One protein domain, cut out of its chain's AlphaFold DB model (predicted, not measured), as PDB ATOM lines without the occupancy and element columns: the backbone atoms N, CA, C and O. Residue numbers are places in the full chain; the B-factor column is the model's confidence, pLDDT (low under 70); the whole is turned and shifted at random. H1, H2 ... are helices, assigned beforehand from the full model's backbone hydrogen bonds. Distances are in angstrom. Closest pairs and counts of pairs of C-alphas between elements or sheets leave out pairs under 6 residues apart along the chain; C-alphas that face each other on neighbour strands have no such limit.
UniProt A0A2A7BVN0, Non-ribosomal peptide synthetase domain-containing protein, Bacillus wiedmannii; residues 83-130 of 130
ATOM      1  N   THR A  83      -2.746 -18.497  57.808       95.19
ATOM      2  CA  THR A  83      -2.441 -18.591  56.374       95.19
ATOM      3  C   THR A  83      -2.632 -17.240  55.698       95.19
ATOM      4  O   THR A  83      -1.787 -16.841  54.899       95.19
ATOM      5  N   ILE A  84      -3.700 -16.524  56.048       95.12
ATOM      6  CA  ILE A  84      -3.975 -15.191  55.504       95.12
ATOM      7  C   ILE A  84      -2.972 -14.165  56.024       95.12
ATOM      8  O   ILE A  84      -2.484 -13.352  55.247       95.12
ATOM      9  N   GLN A  85      -2.596 -14.256  57.301       95.00
ATOM     10  CA  GLN A  85      -1.543 -13.435  57.896       95.00
ATOM     11  C   GLN A  85      -0.224 -13.566  57.112       95.00
ATOM     12  O   GLN A  85       0.314 -12.565  56.643       95.00
ATOM     13  N   ARG A  86       0.257 -14.799  56.886       96.94
ATOM     14  CA  ARG A  86       1.487 -15.041  56.106       96.94
ATOM     15  C   ARG A  86       1.368 -14.564  54.660       96.94
ATOM     16  O   ARG A  86       2.325 -14.024  54.112       96.94
ATOM     17  N   PHE A  87       0.206 -14.766  54.036       95.06
ATOM     18  CA  PHE A  87      -0.062 -14.252  52.695       95.06
ATOM     19  C   PHE A  87       0.053 -12.723  52.655       95.06
ATOM     20  O   PHE A  87       0.727 -12.189  51.778       95.06
ATOM     21  N   PHE A  88      -0.541 -12.022  53.620       95.12
ATOM     22  CA  PHE A  88      -0.496 -10.565  53.677       95.12
ATOM     23  C   PHE A  88       0.917 -10.033  53.942       95.12
ATOM     24  O   PHE A  88       1.347  -9.081  53.297       95.12
ATOM     25  N   GLU A  89       1.673 -10.673  54.833       96.56
ATOM     26  CA  GLU A  89       3.081 -10.340  55.071       96.56
ATOM     27  C   GLU A  89       3.917 -10.508  53.797       96.56
ATOM     28  O   GLU A  89       4.683  -9.615  53.433       96.56
ATOM     29  N   SER A  90       3.717 -11.615  53.074       97.19
ATOM     30  CA  SER A  90       4.351 -11.844  51.774       97.19
ATOM     31  C   SER A  90       3.964 -10.765  50.762       97.19
ATOM     32  O   SER A  90       4.839 -10.217  50.100       97.19
ATOM     33  N   TYR A  91       2.676 -10.426  50.664       94.94
ATOM     34  CA  TYR A  91       2.164  -9.399  49.759       94.94
ATOM     35  C   TYR A  91       2.809  -8.029  50.021       94.94
ATOM     36  O   TYR A  91       3.321  -7.393  49.101       94.94
ATOM     37  N   VAL A  92       2.858  -7.596  51.287       95.00
ATOM     38  CA  VAL A  92       3.485  -6.322  51.682       95.00
ATOM     39  C   VAL A  92       4.986  -6.328  51.401       95.00
ATOM     40  O   VAL A  92       5.519  -5.330  50.917       95.00
ATOM     41  N   ASN A  93       5.679  -7.435  51.671       96.69
ATOM     42  CA  ASN A  93       7.108  -7.544  51.378       96.69
ATOM     43  C   ASN A  93       7.377  -7.477  49.871       96.69
ATOM     44  O   ASN A  93       8.287  -6.768  49.450       96.69
ATOM     45  N   THR A  94       6.567  -8.147  49.049       96.38
ATOM     46  CA  THR A  94       6.673  -8.060  47.588       96.38
ATOM     47  C   THR A  94       6.431  -6.636  47.090       96.38
ATOM     48  O   THR A  94       7.201  -6.162  46.261       96.38
ATOM     49  N   LEU A  95       5.434  -5.922  47.627       94.69
ATOM     50  CA  LEU A  95       5.204  -4.517  47.274       94.69
ATOM     51  C   LEU A  95       6.402  -3.622  47.605       94.69
ATOM     52  O   LEU A  95       6.760  -2.776  46.794       94.69
ATOM     53  N   LYS A  96       7.045  -3.821  48.761       93.56
ATOM     54  CA  LYS A  96       8.259  -3.073  49.128       93.56
ATOM     55  C   LYS A  96       9.412  -3.350  48.168       93.56
ATOM     56  O   LYS A  96      10.018  -2.412  47.682       93.56
ATOM     57  N   VAL A  97       9.642  -4.617  47.819       94.12
ATOM     58  CA  VAL A  97      10.675  -4.990  46.838       94.12
ATOM     59  C   VAL A  97      10.408  -4.359  45.468       94.12
ATOM     60  O   VAL A  97      11.346  -3.951  44.790       94.12
ATOM     61  N   ILE A  98       9.143  -4.285  45.041       91.44
ATOM     62  CA  ILE A  98       8.769  -3.590  43.800       91.44
ATOM     63  C   ILE A  98       9.056  -2.090  43.930       91.44
ATOM     64  O   ILE A  98       9.672  -1.520  43.039       91.44
ATOM     65  N   LEU A  99       8.657  -1.470  45.045       90.69
ATOM     66  CA  LEU A  99       8.883  -0.049  45.299       90.69
ATOM     67  C   LEU A  99      10.374   0.309  45.285       90.69
ATOM     68  O   LEU A  99      10.746   1.262  44.608       90.69
ATOM     69  N   ASP A 100      11.216  -0.468  45.969       90.38
ATOM     70  CA  ASP A 100      12.666  -0.247  46.018       90.38
ATOM     71  C   ASP A 100      13.256  -0.262  44.600       90.38
ATOM     72  O   ASP A 100      13.961   0.663  44.204       90.38
ATOM     73  N   LYS A 101      12.857  -1.241  43.778       85.31
ATOM     74  CA  LYS A 101      13.262  -1.307  42.366       85.31
ATOM     75  C   LYS A 101      12.766  -0.121  41.545       85.31
ATOM     76  O   LYS A 101      13.483   0.338  40.665       85.31
ATOM     77  N   CYS A 102      11.544   0.350  41.778       85.56
ATOM     78  CA  CYS A 102      11.001   1.502  41.061       85.56
ATOM     79  C   CYS A 102      11.717   2.805  41.436       85.56
ATOM     80  O   CYS A 102      11.868   3.665  40.579       85.56
ATOM     81  N   ILE A 103      12.156   2.952  42.689       87.25
ATOM     82  CA  ILE A 103      12.894   4.135  43.155       87.25
ATOM     83  C   ILE A 103      14.346   4.114  42.660       87.25
ATOM     84  O   ILE A 103      14.900   5.167  42.363       87.25
ATOM     85  N   GLU A 104      14.966   2.936  42.558       81.81
ATOM     86  CA  GLU A 104      16.337   2.777  42.047       81.81
ATOM     87  C   GLU A 104      16.458   2.982  40.528       81.81
ATOM     88  O   GLU A 104      17.561   3.193  40.021       81.81
ATOM     89  N   LYS A 105      15.348   2.921  39.779       75.00
ATOM     90  CA  LYS A 105      15.353   3.189  38.338       75.00
ATOM     91  C   LYS A 105      15.416   4.691  38.076       75.00
ATOM     92  O   LYS A 105      14.462   5.423  38.308       75.00
ATOM     93  N   ASP A 106      16.537   5.122  37.506       67.94
ATOM     94  CA  ASP A 106      16.800   6.521  37.131       67.94
ATOM     95  C   ASP A 106      16.107   6.941  35.816       67.94
ATOM     96  O   ASP A 106      16.197   8.091  35.383       67.94
ATOM     97  N   PHE A 107      15.416   6.010  35.149       69.12
ATOM     98  CA  PHE A 107      14.716   6.249  33.892       69.12
ATOM     99  C   PHE A 107      13.262   5.779  33.958       69.12
ATOM    100  O   PHE A 107      12.912   4.816  34.640       69.12
ATOM    101  N   LYS A 108      12.403   6.500  33.236       72.88
ATOM    102  CA  LYS A 108      10.976   6.203  33.130       72.88
ATOM    103  C   LYS A 108      10.785   4.997  32.212       72.88
ATOM    104  O   LYS A 108      11.153   5.063  31.044       72.88
ATOM    105  N   GLU A 109      10.193   3.928  32.731       76.25
ATOM    106  CA  GLU A 109       9.736   2.810  31.907       76.25
ATOM    107  C   GLU A 109       8.355   3.116  31.346       76.25
ATOM    108  O   GLU A 109       7.481   3.621  32.056       76.25
ATOM    109  N   PHE A 110       8.178   2.821  30.063       82.19
ATOM    110  CA  PHE A 110       6.884   2.907  29.416       82.19
ATOM    111  C   PHE A 110       6.206   1.545  29.417       82.19
ATOM    112  O   PHE A 110       6.835   0.511  29.181       82.19
ATOM    113  N   THR A 111       4.901   1.576  29.635       85.00
ATOM    114  CA  THR A 111       4.006   0.438  29.462       85.00
ATOM    115  C   THR A 111       3.120   0.679  28.239       85.00
ATOM    116  O   THR A 111       2.871   1.835  27.890       85.00
ATOM    117  N   PRO A 112       2.579  -0.364  27.586       87.19
ATOM    118  CA  PRO A 112       1.638  -0.191  26.478       87.19
ATOM    119  C   PRO A 112       0.454   0.732  26.803       87.19
ATOM    120  O   PRO A 112       0.014   1.494  25.950       87.19
ATOM    121  N   SER A 113      -0.018   0.723  28.055       84.06
ATOM    122  CA  SER A 113      -1.093   1.604  28.532       84.06
ATOM    123  C   SER A 113      -0.742   3.095  28.559       84.06
ATOM    124  O   SER A 113      -1.636   3.916  28.720       84.06
ATOM    125  N   ASP A 114       0.528   3.475  28.403       86.56
ATOM    126  CA  ASP A 114       0.911   4.881  28.232       86.56
ATOM    127  C   ASP A 114       0.638   5.392  26.798       86.56
ATOM    128  O   ASP A 114       0.712   6.597  26.548       86.56
ATOM    129  N   PHE A 115       0.312   4.499  25.850       87.56
ATOM    130  CA  PHE A 115       0.160   4.795  24.422       87.56
ATOM    131  C   PHE A 115      -1.178   4.310  23.845       87.56
ATOM    132  O   PHE A 115      -1.212   3.579  22.861       87.56
ATOM    133  N   ASP A 116      -2.300   4.797  24.378       83.44
ATOM    134  CA  ASP A 116      -3.658   4.413  23.937       83.44
ATOM    135  C   ASP A 116      -3.934   4.589  22.426       83.44
ATOM    136  O   ASP A 116      -4.866   4.000  21.878       83.44
ATOM    137  N   ALA A 117      -3.154   5.426  21.735       87.06
ATOM    138  CA  ALA A 117      -3.314   5.697  20.308       87.06
ATOM    139  C   ALA A 117      -2.684   4.632  19.388       87.06
ATOM    140  O   ALA A 117      -2.877   4.709  18.172       87.06
ATOM    141  N   VAL A 118      -1.902   3.687  19.926       85.94
ATOM    142  CA  VAL A 118      -1.145   2.702  19.141       85.94
ATOM    143  C   VAL A 118      -1.149   1.345  19.845       85.94
ATOM    144  O   VAL A 118      -0.826   1.246  21.022       85.94
ATOM    145  N   GLU A 119      -1.451   0.274  19.110       88.44
ATOM    146  CA  GLU A 119      -1.195  -1.084  19.597       88.44
ATOM    147  C   GLU A 119       0.313  -1.357  19.542       88.44
ATOM    148  O   GLU A 119       0.877  -1.575  18.470       88.44
ATOM    149  N   ILE A 120       0.970  -1.303  20.700       90.31
ATOM    150  CA  ILE A 120       2.399  -1.583  20.856       90.31
ATOM    151  C   ILE A 120       2.600  -2.608  21.972       90.31
ATOM    152  O   ILE A 120       1.961  -2.525  23.023       90.31
ATOM    153  N   SER A 121       3.449  -3.611  21.746       90.50
ATOM    154  CA  SER A 121       3.761  -4.601  22.778       90.50
ATOM    155  C   SER A 121       4.823  -4.073  23.751       90.50
ATOM    156  O   SER A 121       5.548  -3.125  23.446       90.50
ATOM    157  N   GLN A 122       4.949  -4.699  24.929       89.56
ATOM    158  CA  GLN A 122       6.062  -4.382  25.835       89.56
ATOM    159  C   GLN A 122       7.415  -4.709  25.182       89.56
ATOM    160  O   GLN A 122       8.367  -3.967  25.369       89.56
ATOM    161  N   GLU A 123       7.486  -5.762  24.365       89.75
ATOM    162  CA  GLU A 123       8.704  -6.163  23.648       89.75
ATOM    163  C   GLU A 123       9.153  -5.087  22.644       89.75
ATOM    164  O   GLU A 123      10.341  -4.779  22.556       89.75
ATOM    165  N   ASP A 124       8.205  -4.466  21.937       88.62
ATOM    166  CA  ASP A 124       8.483  -3.357  21.017       88.62
ATOM    167  C   ASP A 124       8.935  -2.093  21.769       88.62
ATOM    168  O   ASP A 124       9.859  -1.411  21.328       88.62
ATOM    169  N   LEU A 125       8.306  -1.778  22.910       87.81
ATOM    170  CA  LEU A 125       8.726  -0.662  23.767       87.81
ATOM    171  C   LEU A 125      10.137  -0.879  24.313       87.81
ATOM    172  O   LEU A 125      10.964   0.030  24.257       87.81
ATOM    173  N   ASP A 126      10.428  -2.089  24.787       86.31
ATOM    174  CA  ASP A 126      11.742  -2.450  25.303       86.31
ATOM    175  C   ASP A 126      12.808  -2.324  24.206       86.31
ATOM    176  O   ASP A 126      13.894  -1.831  24.484       86.31
ATOM    177  N   ALA A 127      12.508  -2.683  22.952       86.88
ATOM    178  CA  ALA A 127      13.430  -2.511  21.824       86.88
ATOM    179  C   ALA A 127      13.663  -1.043  21.413       86.88
ATOM    180  O   ALA A 127      14.659  -0.741  20.755       86.88
ATOM    181  N   LEU A 128      12.739  -0.135  21.747       84.06
ATOM    182  CA  LEU A 128      12.853   1.294  21.442       84.06
ATOM    183  C   LEU A 128      13.600   2.079  22.525       84.06
ATOM    184  O   LEU A 128      14.219   3.099  22.212       84.06
ATOM    185  N   PHE A 129      13.498   1.645  23.784       79.44
ATOM    186  CA  PHE A 129      13.958   2.405  24.948       79.44
ATOM    187  C   PHE A 129      15.067   1.725  25.775       79.44
ATOM    188  O   PHE A 129      15.618   2.397  26.649       79.44
ATOM    189  N   ASN A 130      15.432   0.464  25.491       66.75
ATOM    190  CA  ASN A 130      16.624  -0.216  26.034       66.75
ATOM    191  C   ASN A 130      17.730  -0.379  24.983       66.75
ATOM    192  O   ASN A 130      18.907  -0.479  25.402       66.75
TER     193      ASN A 130
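What this domain is: This is residues 83 to 130 of the 130 residues of the protein "Non-ribosomal peptide synthetase domain-containing protein" of Bacillus wiedmannii (UniProt A0A2A7BVN0). A long, straight helix, H1, sticks out as a free arm from a small, loose head, in which a looping link leads to the short helix H2. The printed part has 48 residues with two named helices, H1 then H2, and no named strand, and its class is all helix. It is extended, with a radius of gyration of the C-alphas of 15.4 A, and elongated, spanning 42 by 23 by 15 A.

Where its parts are: Find C-alpha 83 at (-2.441, -18.591, 56.374); from there H1, residues 83 to 104, runs 31.9 A to C-alpha 104 at (16.337, 2.777, 42.047). Look next at H2, residues 122 to 129, which ends at C-alpha 129 at (13.958, 2.405, 24.948).

How they stand to each other: H1 and H2 are apart. Residues 83 to 106, of which 83 to 104 belong to H1, stand free, and so do residues 114 to 119. In H1 and H2 every O i to N i+4 pair is within hydrogen-bond range.

The domain as a whole: The C-alphas farthest apart, those of Thr 83 and Ala 117, are 43.5 A apart. The link from H1 to H2, residues 105 to 121, is long. The printed part has no cut. Look for pLDDT under 70 at residues 106 to 107 and residue 130.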